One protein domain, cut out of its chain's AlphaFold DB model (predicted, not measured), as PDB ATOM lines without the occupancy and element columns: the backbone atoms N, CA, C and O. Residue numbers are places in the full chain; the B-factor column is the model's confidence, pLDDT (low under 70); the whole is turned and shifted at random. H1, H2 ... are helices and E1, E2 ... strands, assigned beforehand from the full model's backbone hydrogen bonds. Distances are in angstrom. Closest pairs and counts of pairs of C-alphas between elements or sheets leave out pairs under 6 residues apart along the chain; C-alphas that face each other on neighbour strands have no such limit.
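What this domain is: This is residues 2 to 108 of the 365 residues of a protein of methanotrophic bacterial endosymbiont of Bathymodiolus sp (UniProt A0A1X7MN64). Helices H2, H3 and H4 cluster about the first residues of H3, the E1-E2 hairpin reaches out to one side, and H1 lies far off. Unnamed residues 70 to 94 loop back past H3 to H4. The 107 printed residues run H1 H2 E1 E2 H3 H4, mostly helix, with under half in named elements. The whole is only just compact, close to loose: radius of gyration of the C-alphas 15.4 A, spans 41 by 39 by 24 A.

Where its parts are: H1 is residues 2 to 9, from C-alpha 2 at (-20.859, 27.588, -15.710); H2 21 to 28; E1 35 to 39; E2 49 to 52; H3 56 to 69, 19.9 A; H4 95 to 107, 18.2 A, to C-alpha 107 at (-31.364, 7.782, 8.959).

How they stand to each other: H2 touches H3 (closest C-alphas Ala 28 and Ile 56, 6.2 A) and H4 (Ala 28 and Thr 99, 6.3 A), opposite ways, at shallow tilts of 34 and 34.8 degrees, only just short of steep. H3 touches H4 with residues 56 to 57 alone (closest C-alphas Ile 56 and Asn 95, 5.5 A), at a steep 63 degrees. H1 is apart from H2. Antiparallel E1 and E2 have N 36 and O 51 at 2.8 A. In the four helices every O i to N i+4 pair is within hydrogen-bond range.

The domain as a whole: C-alphas 44 and 108, the farthest apart, are 46.7 A apart. The printed part has no cut. Links H1 to H2 and H3 to H4 are long. Residues 2 to 5 and 9 are under pLDDT 70.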
ATOM      1  N   VAL A   2     -21.997  27.699 -16.655       55.31
ATOM      2  CA  VAL A   2     -20.859  27.588 -15.710       55.31
ATOM      3  C   VAL A   2     -21.005  26.493 -14.637       55.31
ATOM      4  O   VAL A   2     -20.063  25.760 -14.370       55.31
ATOM      5  N   GLN A   3     -22.192  26.325 -14.041       57.62
ATOM      6  CA  GLN A   3     -22.366  25.353 -12.953       57.62
ATOM      7  C   GLN A   3     -22.274  23.889 -13.424       57.62
ATOM      8  O   GLN A   3     -21.778  23.060 -12.679       57.62
ATOM      9  N   ASN A   4     -22.713  23.567 -14.648       58.78
ATOM     10  CA  ASN A   4     -22.635  22.196 -15.178       58.78
ATOM     11  C   ASN A   4     -21.194  21.816 -15.549       58.78
ATOM     12  O   ASN A   4     -20.768  20.696 -15.302       58.78
ATOM     13  N   GLU A   5     -20.425  22.767 -16.084       66.56
ATOM     14  CA  GLU A   5     -19.011  22.563 -16.425       66.56
ATOM     15  C   GLU A   5     -18.167  22.234 -15.184       66.56
ATOM     16  O   GLU A   5     -17.316  21.353 -15.255       66.56
ATOM     17  N   TYR A   6     -18.478  22.852 -14.036       71.31
ATOM     18  CA  TYR A   6     -17.841  22.542 -12.751       71.31
ATOM     19  C   TYR A   6     -18.132  21.115 -12.257       71.31
ATOM     20  O   TYR A   6     -17.266  20.457 -11.693       71.31
ATOM     21  N   TYR A   7     -19.350  20.602 -12.458       74.19
ATOM     22  CA  TYR A   7     -19.662  19.221 -12.067       74.19
ATOM     23  C   TYR A   7     -18.953  18.207 -12.967       74.19
ATOM     24  O   TYR A   7     -18.418  17.218 -12.472       74.19
ATOM     25  N   VAL A   8     -18.896  18.478 -14.275       71.12
ATOM     26  CA  VAL A   8     -18.222  17.604 -15.243       71.12
ATOM     27  C   VAL A   8     -16.717  17.518 -14.972       71.12
ATOM     28  O   VAL A   8     -16.165  16.428 -15.079       71.12
ATOM     29  N   SER A   9     -16.056  18.617 -14.582       69.44
ATOM     30  CA  SER A   9     -14.615  18.598 -14.277       69.44
ATOM     31  C   SER A   9     -14.255  17.749 -13.054       69.44
ATOM     32  O   SER A   9     -13.152  17.221 -12.993       69.44
ATOM     33  N   GLU A  10     -15.191  17.579 -12.120       74.31
ATOM     34  CA  GLU A  10     -15.017  16.806 -10.880       74.31
ATOM     35  C   GLU A  10     -15.611  15.385 -10.965       74.31
ATOM     36  O   GLU A  10     -15.782  14.703  -9.951       74.31
ATOM     37  N   ASN A  11     -15.990  14.946 -12.170       76.69
ATOM     38  CA  ASN A  11     -16.705  13.695 -12.430       76.69
ATOM     39  C   ASN A  11     -17.968  13.504 -11.559       76.69
ATOM     40  O   ASN A  11     -18.253  12.425 -11.030       76.69
ATOM     41  N   VAL A  12     -18.731  14.585 -11.375       82.50
ATOM     42  CA  VAL A  12     -19.994  14.606 -10.628       82.50
ATOM     43  C   VAL A  12     -21.164  14.713 -11.604       82.50
ATOM     44  O   VAL A  12     -21.207  15.594 -12.459       82.50
ATOM     45  N   PHE A  13     -22.162  13.841 -11.453       88.56
ATOM     46  CA  PHE A  13     -23.394  13.920 -12.240       88.56
ATOM     47  C   PHE A  13     -24.304  15.050 -11.754       88.56
ATOM     48  O   PHE A  13     -24.471  15.278 -10.552       88.56
ATOM     49  N   TRP A  14     -24.961  15.728 -12.693       90.56
ATOM     50  CA  TRP A  14     -25.967  16.729 -12.366       90.56
ATOM     51  C   TRP A  14     -27.237  16.062 -11.831       90.56
ATOM     52  O   TRP A  14     -27.833  15.217 -12.501       90.56
ATOM     53  N   VAL A  15     -27.716  16.496 -10.663       92.81
ATOM     54  CA  VAL A  15     -28.974  16.009 -10.078       92.81
ATOM     55  C   VAL A  15     -30.030  17.125 -10.095       92.81
ATOM     56  O   VAL A  15     -29.914  18.099  -9.331       92.81
ATOM     57  N   PRO A  16     -31.072  17.012 -10.946       93.44
ATOM     58  CA  PRO A  16     -32.173  17.974 -11.006       93.44
ATOM     59  C   PRO A  16     -32.869  18.147  -9.657       93.44
ATOM     60  O   PRO A  16     -32.903  17.227  -8.846       93.44
ATOM     61  N   LYS A  17     -33.469  19.321  -9.421       93.00
ATOM     62  CA  LYS A  17     -34.081  19.677  -8.128       93.00
ATOM     63  C   LYS A  17     -35.041  18.600  -7.606       93.00
ATOM     64  O   LYS A  17     -34.941  18.243  -6.438       93.00
ATOM     65  N   HIS A  18     -35.916  18.071  -8.462       93.62
ATOM     66  CA  HIS A  18     -36.928  17.078  -8.073       93.62
ATOM     67  C   HIS A  18     -36.398  15.634  -8.047       93.62
ATOM     68  O   HIS A  18     -37.152  14.711  -7.761       93.62
ATOM     69  N   ALA A  19     -35.107  15.439  -8.327       95.69
ATOM     70  CA  ALA A  19     -34.413  14.160  -8.211       95.69
ATOM     71  C   ALA A  19     -33.412  14.125  -7.041       95.69
ATOM     72  O   ALA A  19     -32.722  13.128  -6.839       95.69
ATOM     73  N   ARG A  20     -33.297  15.214  -6.270       94.75
ATOM     74  CA  ARG A  20     -32.430  15.267  -5.085       94.75
ATOM     75  C   ARG A  20     -33.034  14.436  -3.962       94.75
ATOM     76  O   ARG A  20     -34.240  14.497  -3.735       94.75
ATOM     77  N   TRP A  21     -32.184  13.718  -3.230       92.88
ATOM     78  CA  TRP A  21     -32.619  12.813  -2.164       92.88
ATOM     79  C   TRP A  21     -33.501  13.501  -1.114       92.88
ATOM     80  O   TRP A  21     -34.559  12.978  -0.787       92.88
ATOM     81  N   ASP A  22     -33.132  14.707  -0.669       92.62
ATOM     82  CA  ASP A  22     -33.912  15.466   0.322       92.62
ATOM     83  C   ASP A  22     -35.339  15.758  -0.172       92.62
ATOM     84  O   ASP A  22     -36.305  15.556   0.559       92.62
ATOM     85  N   PHE A  23     -35.491  16.119  -1.453       95.06
ATOM     86  CA  PHE A  23     -36.805  16.331  -2.062       95.06
ATOM     87  C   PHE A  23     -37.622  15.036  -2.107       95.06
ATOM     88  O   PHE A  23     -38.816  15.058  -1.814       95.06
ATOM     89  N   ILE A  24     -36.998  13.908  -2.462       95.69
ATOM     90  CA  ILE A  24     -37.667  12.598  -2.499       95.69
ATOM     91  C   ILE A  24     -38.131  12.204  -1.094       95.69
ATOM     92  O   ILE A  24     -39.284  11.813  -0.932       95.69
ATOM     93  N   LYS A  25     -37.266  12.353  -0.084       94.56
ATOM     94  CA  LYS A  25     -37.568  12.055   1.323       94.56
ATOM     95  C   LYS A  25     -38.752  12.879   1.826       94.56
ATOM     96  O   LYS A  25     -39.712  12.317   2.344       94.56
ATOM     97  N   GLU A  26     -38.700  14.198   1.651       94.25
ATOM     98  CA  GLU A  26     -39.770  15.107   2.076       94.25
ATOM     99  C   GLU A  26     -41.081  14.819   1.336       94.25
ATOM    100  O   GLU A  26     -42.149  14.774   1.943       94.25
ATOM    101  N   THR A  27     -41.002  14.558   0.029       95.00
ATOM    102  CA  THR A  27     -42.176  14.282  -0.804       95.00
ATOM    103  C   THR A  27     -42.818  12.936  -0.480       95.00
ATOM    104  O   THR A  27     -44.041  12.825  -0.509       95.00
ATOM    105  N   ALA A  28     -42.027  11.914  -0.147       94.06
ATOM    106  CA  ALA A  28     -42.541  10.593   0.205       94.06
ATOM    107  C   ALA A  28     -43.389  10.600   1.489       94.06
ATOM    108  O   ALA A  28     -44.235   9.728   1.664       94.06
ATOM    109  N   ALA A  29     -43.207  11.600   2.358       92.94
ATOM    110  CA  ALA A  29     -44.013  11.788   3.562       92.94
ATOM    111  C   ALA A  29     -45.371  12.476   3.303       92.94
ATOM    112  O   ALA A  29     -46.198  12.566   4.214       92.94
ATOM    113  N   LEU A  30     -45.616  12.985   2.091       94.38
ATOM    114  CA  LEU A  30     -46.853  13.689   1.753       94.38
ATOM    115  C   LEU A  30     -48.001  12.723   1.412       94.38
ATOM    116  O   LEU A  30     -47.772  11.639   0.868       94.38
ATOM    117  N   PRO A  31     -49.267  13.133   1.625       94.94
ATOM    118  CA  PRO A  31     -50.416  12.380   1.136       94.94
ATOM    119  C   PRO A  31     -50.388  12.221  -0.389       94.94
ATOM    120  O   PRO A  31     -50.112  13.175  -1.125       94.94
ATOM    121  N   ILE A  32     -50.752  11.035  -0.880       94.69
ATOM    122  CA  ILE A  32     -50.971  10.811  -2.314       94.69
ATOM    123  C   ILE A  32     -52.016  11.810  -2.836       94.69
ATOM    124  O   ILE A  32     -53.042  12.048  -2.202       94.69
ATOM    125  N   GLY A  33     -51.738  12.412  -3.992       94.19
ATOM    126  CA  GLY A  33     -52.533  13.484  -4.595       94.19
ATOM    127  C   GLY A  33     -52.041  14.901  -4.277       94.19
ATOM    128  O   GLY A  33     -52.512  15.844  -4.917       94.19
ATOM    129  N   SER A  34     -51.081  15.061  -3.358       96.00
ATOM    130  CA  SER A  34     -50.460  16.359  -3.056       96.00
ATOM    131  C   SER A  34     -49.807  16.968  -4.297       96.00
ATOM    132  O   SER A  34     -49.139  16.265  -5.058       96.00
ATOM    133  N   VAL A  35     -49.995  18.273  -4.507       95.12
ATOM    134  CA  VAL A  35     -49.335  19.022  -5.587       95.12
ATOM    135  C   VAL A  35     -47.871  19.237  -5.210       95.12
ATOM    136  O   VAL A  35     -47.583  19.753  -4.134       95.12
ATOM    137  N   LEU A  36     -46.958  18.830  -6.090       93.12
ATOM    138  CA  LEU A  36     -45.512  18.872  -5.863       93.12
ATOM    139  C   LEU A  36     -44.869  20.104  -6.500       93.12
ATOM    140  O   LEU A  36     -44.058  20.785  -5.879       93.12
ATOM    141  N   TRP A  37     -45.234  20.387  -7.750       91.75
ATOM    142  CA  TRP A  37     -44.872  21.605  -8.473       91.75
ATOM    143  C   TRP A  37     -45.868  21.847  -9.611       91.75
ATOM    144  O   TRP A  37     -46.697  20.989  -9.921       91.75
ATOM    145  N   GLN A  38     -45.771  23.012 -10.246       89.94
ATOM    146  CA  GLN A  38     -46.502  23.329 -11.470       89.94
ATOM    147  C   GLN A  38     -45.529  23.401 -12.639       89.94
ATOM    148  O   GLN A  38     -44.524  24.114 -12.579       89.94
ATOM    149  N   GLU A  39     -45.809  22.645 -13.695       86.56
ATOM    150  CA  GLU A  39     -45.096  22.805 -14.958       86.56
ATOM    151  C   GLU A  39     -45.555  24.084 -15.660       86.56
ATOM    152  O   GLU A  39     -46.744  24.420 -15.601       86.56
ATOM    153  N   PRO A  40     -44.640  24.803 -16.334       83.50
ATOM    154  CA  PRO A  40     -45.018  25.966 -17.117       83.50
ATOM    155  C   PRO A  40     -46.029  25.574 -18.208       83.50
ATOM    156  O   PRO A  40     -46.034  24.429 -18.671       83.50
ATOM    157  N   PRO A  41     -46.892  26.507 -18.639       82.75
ATOM    158  CA  PRO A  41     -47.910  26.201 -19.631       82.75
ATOM    159  C   PRO A  41     -47.280  25.712 -20.939       82.75
ATOM    160  O   PRO A  41     -46.321  26.299 -21.445       82.75
ATOM    161  N   ALA A  42     -47.849  24.653 -21.519       77.69
ATOM    162  CA  ALA A  42     -47.532  24.271 -22.891       77.69
ATOM    163  C   ALA A  42     -47.921  25.407 -23.855       77.69
ATOM    164  O   ALA A  42     -48.838  26.180 -23.570       77.69
ATOM    165  N   ALA A  43     -47.253  25.491 -25.010       76.44
ATOM    166  CA  ALA A  43     -47.536  26.515 -26.013       76.44
ATOM    167  C   ALA A  43     -49.045  26.573 -26.337       76.44
ATOM    168  O   ALA A  43     -49.630  25.582 -26.770       76.44
ATOM    169  N   GLY A  44     -49.668  27.730 -26.091       76.12
ATOM    170  CA  GLY A  44     -51.104  27.947 -26.299       76.12
ATOM    171  C   GLY A  44     -52.014  27.672 -25.092       76.12
ATOM    172  O   GLY A  44     -53.231  27.720 -25.251       76.12
ATOM    173  N   LYS A  45     -51.472  27.402 -23.896       78.44
ATOM    174  CA  LYS A  45     -52.243  27.340 -22.639       78.44
ATOM    175  C   LYS A  45     -51.885  28.500 -21.708       78.44
ATOM    176  O   LYS A  45     -50.727  28.888 -21.625       78.44
ATOM    177  N   GLU A  46     -52.879  29.029 -20.992       77.56
ATOM    178  CA  GLU A  46     -52.698  30.130 -20.025       77.56
ATOM    179  C   GLU A  46     -52.284  29.645 -18.628       77.56
ATOM    180  O   GLU A  46     -51.673  30.390 -17.867       77.56
ATOM    181  N   GLN A  47     -52.601  28.394 -18.286       79.19
ATOM    182  CA  GLN A  47     -52.329  27.814 -16.972       79.19
ATOM    183  C   GLN A  47     -51.338  26.656 -17.070       79.19
ATOM    184  O   GLN A  47     -51.370  25.861 -18.017       79.19
ATOM    185  N   GLY A  48     -50.458  26.585 -16.071       82.12
ATOM    186  CA  GLY A  48     -49.545  25.468 -15.869       82.12
ATOM    187  C   GLY A  48     -50.281  24.185 -15.491       82.12
ATOM    188  O   GLY A  48     -51.475  24.194 -15.189       82.12
ATOM    189  N   VAL A  49     -49.566  23.063 -15.518       88.56
ATOM    190  CA  VAL A  49     -50.123  21.758 -15.139       88.56
ATOM    191  C   VAL A  49     -49.613  21.381 -13.754       88.56
ATOM    192  O   VAL A  49     -48.403  21.314 -13.536       88.56
ATOM    193  N   ASP A  50     -50.535  21.113 -12.827       92.56
ATOM    194  CA  ASP A  50     -50.199  20.564 -11.514       92.56
ATOM    195  C   ASP A  50     -49.585  19.174 -11.672       92.56
ATOM    196  O   ASP A  50     -50.243  18.227 -12.120       92.56
ATOM    197  N   VAL A  51     -48.345  19.021 -11.216       92.81
ATOM    198  CA  VAL A  51     -47.744  17.707 -11.045       92.81
ATOM    199  C   VAL A  51     -48.009  17.236  -9.626       92.81
ATOM    200  O   VAL A  51     -47.557  17.838  -8.653       92.81
ATOM    201  N   LYS A  52     -48.781  16.156  -9.509       95.50
ATOM    202  CA  LYS A  52     -49.222  15.583  -8.233       95.50
ATOM    203  C   LYS A  52     -48.483  14.292  -7.916       95.50
ATOM    204  O   LYS A  52     -48.177  13.522  -8.825       95.50
ATOM    205  N   LEU A  53     -48.280  14.021  -6.628       95.69
ATOM    206  CA  LEU A  53     -47.758  12.747  -6.144       95.69
ATOM    207  C   LEU A  53     -48.748  11.621  -6.454       95.69
ATOM    208  O   LEU A  53     -49.830  11.571  -5.873       95.69
ATOM    209  N   ARG A  54     -48.388  10.720  -7.372       93.50
ATOM    210  CA  ARG A  54     -49.260   9.609  -7.804       93.50
ATOM    211  C   ARG A  54     -49.051   8.347  -6.968       93.50
ATOM    212  O   ARG A  54     -50.007   7.681  -6.595       93.50
ATOM    213  N   SER A  55     -47.794   8.032  -6.694       94.19
ATOM    214  CA  SER A  55     -47.325   6.927  -5.856       94.19
ATOM    215  C   SER A  55     -45.850   7.155  -5.519       94.19
ATOM    216  O   SER A  55     -45.198   7.998  -6.148       94.19
ATOM    217  N   ILE A  56     -45.306   6.396  -4.564       95.38
ATOM    218  CA  ILE A  56     -43.876   6.468  -4.229       95.38
ATOM    219  C   ILE A  56     -43.023   5.865  -5.354       95.38
ATOM    220  O   ILE A  56     -41.992   6.427  -5.715       95.38
ATOM    221  N   ASN A  57     -43.507   4.795  -5.996       95.06
ATOM    222  CA  ASN A  57     -42.899   4.241  -7.210       95.06
ATOM    223  C   ASN A  57     -42.750   5.296  -8.317       95.06
ATOM    224  O   ASN A  57     -41.665   5.473  -8.868       95.06
ATOM    225  N   TRP A  58     -43.830   6.034  -8.603       95.25
ATOM    226  CA  TRP A  58     -43.815   7.092  -9.612       95.25
ATOM    227  C   TRP A  58     -42.838   8.214  -9.246       95.25
ATOM    228  O   TRP A  58     -42.140   8.707 -10.126       95.25
ATOM    229  N   LEU A  59     -42.763   8.604  -7.969       96.38
ATOM    230  CA  LEU A  59     -41.839   9.641  -7.502       96.38
ATOM    231  C   LEU A  59     -40.381   9.267  -7.802       96.38
ATOM    232  O   LEU A  59     -39.640  10.083  -8.354       96.38
ATOM    233  N   ILE A  60     -39.992   8.033  -7.471       96.12
ATOM    234  CA  ILE A  60     -38.641   7.517  -7.712       96.12
ATOM    235  C   ILE A  60     -38.374   7.409  -9.217       96.12
ATOM    236  O   ILE A  60     -37.357   7.908  -9.692       96.12
ATOM    237  N   ASP A  61     -39.295   6.835  -9.991       96.25
ATOM    238  CA  ASP A  61     -39.125   6.695 -11.442       96.25
ATOM    239  C   ASP A  61     -39.010   8.043 -12.157       96.25
ATOM    240  O   ASP A  61     -38.176   8.197 -13.049       96.25
ATOM    241  N   ASN A  62     -39.789   9.034 -11.726       95.69
ATOM    242  CA  ASN A  62     -39.706  10.402 -12.221       95.69
ATOM    243  C   ASN A  62     -38.358  11.055 -11.863       95.69
ATOM    244  O   ASN A  62     -37.778  11.753 -12.693       95.69
ATOM    245  N   ALA A  63     -37.822  10.817 -10.662       96.50
ATOM    246  CA  ALA A  63     -36.490  11.292 -10.287       96.50
ATOM    247  C   ALA A  63     -35.391  10.669 -11.169       96.50
ATOM    248  O   ALA A  63     -34.547  11.392 -11.706       96.50
ATOM    249  N   LEU A  64     -35.430   9.348 -11.369       96.06
ATOM    250  CA  LEU A  64     -34.489   8.634 -12.237       96.06
ATOM    251  C   LEU A  64     -34.588   9.125 -13.687       96.06
ATOM    252  O   LEU A  64     -33.571   9.388 -14.323       96.06
ATOM    253  N   GLU A  65     -35.803   9.327 -14.200       95.81
ATOM    254  CA  GLU A  65     -36.021   9.877 -15.537       95.81
ATOM    255  C   GLU A  65     -35.456  11.283 -15.693       95.81
ATOM    256  O   GLU A  65     -34.798  11.572 -16.695       95.81
ATOM    257  N   GLN A  66     -35.645  12.150 -14.701       95.12
ATOM    258  CA  GLN A  66     -35.056  13.483 -14.735       95.12
ATOM    259  C   GLN A  66     -33.527  13.423 -14.764       95.12
ATOM    260  O   GLN A  66     -32.922  14.155 -15.539       95.12
ATOM    261  N   ILE A  67     -32.884  12.537 -13.996       95.38
ATOM    262  CA  ILE A  67     -31.419  12.381 -14.032       95.38
ATOM    263  C   ILE A  67     -30.930  12.015 -15.444       95.38
ATOM    264  O   ILE A  67     -29.913  12.545 -15.894       95.38
ATOM    265  N   GLU A  68     -31.651  11.154 -16.160       94.62
ATOM    266  CA  GLU A  68     -31.264  10.705 -17.505       94.62
ATOM    267  C   GLU A  68     -31.572  11.722 -18.609       94.62
ATOM    268  O   GLU A  68     -30.863  11.783 -19.615       94.62
ATOM    269  N   THR A  69     -32.661  12.478 -18.459       94.94
ATOM    270  CA  THR A  69     -33.240  13.288 -19.542       94.94
ATOM    271  C   THR A  69     -33.012  14.785 -19.382       94.94
ATOM    272  O   THR A  69     -33.219  15.524 -20.348       94.94
ATOM    273  N   TYR A  70     -32.561  15.247 -18.210       93.81
ATOM    274  CA  TYR A  70     -32.321  16.665 -17.970       93.81
ATOM    275  C   TYR A  70     -31.297  17.220 -18.957       93.81
ATOM    276  O   TYR A  70     -30.220  16.651 -19.157       93.81
ATOM    277  N   LYS A  71     -31.639  18.352 -19.572       91.88
ATOM    278  CA  LYS A  71     -30.806  19.023 -20.568       91.88
ATOM    279  C   LYS A  71     -30.280  20.351 -20.041       91.88
ATOM    280  O   LYS A  71     -31.004  21.103 -19.395       91.88
ATOM    281  N   VAL A  72     -29.031  20.654 -20.384       86.69
ATOM    282  CA  VAL A  72     -28.444  21.991 -20.248       86.69
ATOM    283  C   VAL A  72     -28.208  22.524 -21.659       86.69
ATOM    284  O   VAL A  72     -27.304  22.070 -22.359       86.69
ATOM    285  N   GLY A  73     -29.065  23.450 -22.094       88.38
ATOM    286  CA  GLY A  73     -29.182  23.789 -23.516       88.38
ATOM    287  C   GLY A  73     -29.734  22.597 -24.302       88.38
ATOM    288  O   GLY A  73     -30.700  21.971 -23.873       88.38
ATOM    289  N   ASP A  74     -29.085  22.237 -25.409       89.31
ATOM    290  CA  ASP A  74     -29.520  21.126 -26.272       89.31
ATOM    291  C   ASP A  74     -28.904  19.764 -25.912       89.31
ATOM    292  O   ASP A  74     -29.253  18.736 -26.498       89.31
ATOM    293  N   LYS A  75     -27.990  19.731 -24.936       90.69
ATOM    294  CA  LYS A  75     -27.253  18.524 -24.541       90.69
ATOM    295  C   LYS A  75     -27.807  17.944 -23.247       90.69
ATOM    296  O   LYS A  75     -28.203  18.684 -22.348       90.69
ATOM    297  N   LEU A  76     -27.799  16.615 -23.138       91.62
ATOM    298  CA  LEU A  76     -28.072  15.933 -21.872       91.62
ATOM    299  C   LEU A  76     -27.009  16.320 -20.845       91.62
ATOM    300  O   LEU A  76     -25.827  16.371 -21.179       91.62
ATOM    301  N   ALA A  77     -27.431  16.563 -19.608       91.50
ATOM    302  CA  ALA A  77     -26.513  16.831 -18.508       91.50
ATOM    303  C   ALA A  77     -25.697  15.582 -18.146       91.50
ATOM    304  O   ALA A  77     -24.501  15.685 -17.904       91.50
ATOM    305  N   ASN A  78     -26.328  14.401 -18.196       91.25
ATOM    306  CA  ASN A  78     -25.709  13.118 -17.853       91.25
ATOM    307  C   ASN A  78     -25.796  12.126 -19.029       91.25
ATOM    308  O   ASN A  78     -26.521  11.131 -18.950       91.25
ATOM    309  N   PRO A  79     -25.087  12.357 -20.149       89.25
ATOM    310  CA  PRO A  79     -25.209  11.512 -21.338       89.25
ATOM    311  C   PRO A  79     -24.833  10.045 -21.068       89.25
ATOM    312  O   PRO A  79     -25.479   9.155 -21.616       89.25
ATOM    313  N   LYS A  80     -23.857   9.795 -20.180       86.25
ATOM    314  CA  LYS A  80     -23.413   8.448 -19.771       86.25
ATOM    315  C   LYS A  80     -24.484   7.650 -19.009       86.25
ATOM    316  O   LYS A  80     -24.389   6.431 -18.951       86.25
ATOM    317  N   LEU A  81     -25.496   8.311 -18.433       90.31
ATOM    318  CA  LEU A  81     -26.560   7.651 -17.664       90.31
ATOM    319  C   LEU A  81     -27.831   7.393 -18.479       90.31
ATOM    320  O   LEU A  81     -28.759   6.772 -17.972       90.31
ATOM    321  N   LYS A  82     -27.907   7.842 -19.736       91.56
ATOM    322  CA  LYS A  82     -29.122   7.704 -20.546       91.56
ATOM    323  C   LYS A  82     -29.494   6.228 -20.750       91.56
ATOM    324  O   LYS A  82     -28.810   5.508 -21.468       91.56
ATOM    325  N   GLY A  83     -30.630   5.808 -20.192       90.75
ATOM    326  CA  GLY A  83     -31.145   4.440 -20.309       90.75
ATOM    327  C   GLY A  83     -30.503   3.444 -19.339       90.75
ATOM    328  O   GLY A  83     -30.822   2.249 -19.398       90.75
ATOM    329  N   VAL A  84     -29.627   3.921 -18.451       91.88
ATOM    330  CA  VAL A  84     -28.922   3.114 -17.454       91.88
ATOM    331  C   VAL A  84     -29.802   2.852 -16.233       91.88
ATOM    332  O   VAL A  84     -29.805   1.742 -15.709       91.88
ATOM    333  N   LEU A  85     -30.583   3.833 -15.782       93.25
ATOM    334  CA  LEU A  85     -31.272   3.763 -14.495       93.25
ATOM    335  C   LEU A  85     -32.552   2.909 -14.601       93.25
ATOM    336  O   LEU A  85     -33.465   3.246 -15.365       93.25
ATOM    337  N   PRO A  86     -32.669   1.789 -13.862       90.50
ATOM    338  CA  PRO A  86     -33.833   0.916 -13.953       90.50
ATOM    339  C   PRO A  86     -35.062   1.580 -13.329       90.50
ATOM    340  O   PRO A  86     -34.995   2.104 -12.222       90.50
ATOM    341  N   ARG A  87     -36.204   1.505 -14.016       92.06
ATOM    342  CA  ARG A  87     -37.491   1.899 -13.434       92.06
ATOM    343  C   ARG A  87     -38.007   0.814 -12.494       92.06
ATOM    344  O   ARG A  87     -37.883  -0.380 -12.797       92.06
ATOM    345  N   ILE A  88     -38.573   1.235 -11.370       92.88
ATOM    346  CA  ILE A  88     -38.994   0.362 -10.276       92.88
ATOM    347  C   ILE A  88     -40.499   0.100 -10.251       92.88
ATOM    348  O   ILE A  88     -40.901  -0.928  -9.716       92.88
ATOM    349  N   SER A  89     -41.330   0.939 -10.890       91.38
ATOM    350  CA  SER A  89     -42.798   0.776 -10.849       91.38
ATOM    351  C   SER A  89     -43.272  -0.596 -11.335       91.38
ATOM    352  O   SER A  89     -44.295  -1.091 -10.878       91.38
ATOM    353  N   ARG A  90     -42.510  -1.240 -12.227       90.44
ATOM    354  CA  ARG A  90     -42.787  -2.590 -12.747       90.44
ATOM    355  C   ARG A  90     -42.751  -3.703 -11.694       90.44
ATOM    356  O   ARG A  90     -43.207  -4.800 -11.983       90.44
ATOM    357  N   PHE A  91     -42.141  -3.453 -10.537       89.75
ATOM    358  CA  PHE A  91     -42.028  -4.433  -9.457       89.75
ATOM    359  C   PHE A  91     -43.172  -4.328  -8.445       89.75
ATOM    360  O   PHE A  91     -43.235  -5.152  -7.541       89.75
ATOM    361  N   GLU A  92     -44.044  -3.321  -8.585       89.88
ATOM    362  CA  GLU A  92     -45.262  -3.154  -7.782       89.88
ATOM    363  C   GLU A  92     -45.027  -3.197  -6.260       89.88
ATOM    364  O   GLU A  92     -45.896  -3.607  -5.495       89.88
ATOM    365  N   VAL A  93     -43.853  -2.740  -5.805       91.94
ATOM    366  CA  VAL A  93     -43.541  -2.641  -4.372       91.94
ATOM    367  C   VAL A  93     -44.511  -1.650  -3.735       91.94
ATOM    368  O   VAL A  93     -44.714  -0.550  -4.256       91.94
ATOM    369  N   ASP A  94     -45.127  -2.016  -2.617       92.12
ATOM    370  CA  ASP A  94     -46.097  -1.153  -1.957       92.12
ATOM    371  C   ASP A  94     -45.448   0.127  -1.397       92.12
ATOM    372  O   ASP A  94     -44.264   0.188  -1.053       92.12
ATOM    373  N   ASN A  95     -46.255   1.185  -1.300       90.12
ATOM    374  CA  ASN A  95     -45.778   2.495  -0.859       90.12
ATOM    375  C   ASN A  95     -45.238   2.481   0.579       90.12
ATOM    376  O   ASN A  95     -44.369   3.295   0.888       90.12
ATOM    377  N   HIS A  96     -45.747   1.606   1.452       90.69
ATOM    378  CA  HIS A  96     -45.307   1.542   2.843       90.69
ATOM    379  C   HIS A  96     -43.860   1.044   2.916       90.69
ATOM    380  O   HIS A  96     -43.005   1.774   3.414       90.69
ATOM    381  N   ASN A  97     -43.564  -0.097   2.292       93.69
ATOM    382  CA  ASN A  97     -42.213  -0.650   2.205       93.69
ATOM    383  C   ASN A  97     -41.220   0.316   1.541       93.69
ATOM    384  O   ASN A  97     -40.093   0.468   2.014       93.69
ATOM    385  N   LEU A  98     -41.621   1.022   0.476       93.38
ATOM    386  CA  LEU A  98     -40.757   2.034  -0.151       93.38
ATOM    387  C   LEU A  98     -40.481   3.222   0.771       93.38
ATOM    388  O   LEU A  98     -39.349   3.699   0.829       93.38
ATOM    389  N   THR A  99     -41.489   3.694   1.500       92.12
ATOM    390  CA  THR A  99     -41.324   4.797   2.454       92.12
ATOM    391  C   THR A  99     -40.394   4.391   3.595       92.12
ATOM    392  O   THR A  99     -39.483   5.143   3.943       92.12
ATOM    393  N   GLU A 100     -40.558   3.180   4.137       92.75
ATOM    394  CA  GLU A 100     -39.646   2.636   5.146       92.75
ATOM    395  C   GLU A 100     -38.216   2.507   4.618       92.75
ATOM    396  O   GLU A 100     -37.269   2.864   5.320       92.75
ATOM    397  N   LEU A 101     -38.041   2.066   3.369       92.75
ATOM    398  CA  LEU A 101     -36.724   1.958   2.748       92.75
ATOM    399  C   LEU A 101     -36.057   3.333   2.592       92.75
ATOM    400  O   LEU A 101     -34.888   3.489   2.948       92.75
ATOM    401  N   ILE A 102     -36.799   4.345   2.125       92.75
ATOM    402  CA  ILE A 102     -36.314   5.731   2.021       92.75
ATOM    403  C   ILE A 102     -35.893   6.255   3.396       92.75
ATOM    404  O   ILE A 102     -34.813   6.839   3.524       92.75
ATOM    405  N   ASN A 103     -36.702   6.025   4.431       90.44
ATOM    406  CA  ASN A 103     -36.386   6.450   5.794       90.44
ATOM    407  C   ASN A 103     -35.128   5.754   6.316       90.44
ATOM    408  O   ASN A 103     -34.208   6.420   6.777       90.44
ATOM    409  N   LYS A 104     -35.013   4.436   6.127       90.44
ATOM    410  CA  LYS A 104     -33.856   3.656   6.581       90.44
ATOM    411  C   LYS A 104     -32.539   4.124   5.957       90.44
ATOM    412  O   LYS A 104     -31.538   4.264   6.662       90.44
ATOM    413  N   PHE A 105     -32.535   4.423   4.657       87.56
ATOM    414  CA  PHE A 105     -31.368   5.023   3.996       87.56
ATOM    415  C   PHE A 105     -31.143   6.488   4.398       87.56
ATOM    416  O   PHE A 105     -30.015   6.961   4.349       87.56
ATOM    417  N   SER A 106     -32.176   7.212   4.828       85.56
ATOM    418  CA  SER A 106     -32.048   8.608   5.265       85.56
ATOM    419  C   SER A 106     -31.547   8.769   6.699       85.56
ATOM    420  O   SER A 106     -30.934   9.789   7.007       85.56
ATOM    421  N   ASP A 107     -31.823   7.797   7.565       79.69
ATOM    422  CA  ASP A 107     -31.364   7.782   8.959       79.69
ATOM    423  C   ASP A 107     -29.916   7.285   9.073       79.69
ATOM    424  O   ASP A 107     -29.229   7.537  10.062       79.69
ATOM    425  N   THR A 108     -29.422   6.610   8.033       71.62
ATOM    426  CA  THR A 108     -28.025   6.187   7.947       71.62
ATOM    427  C   THR A 108     -27.151   7.387   7.570       71.62
ATOM    428  O   THR A 108     -27.250   7.929   6.468       71.62
TER     429      THR A 108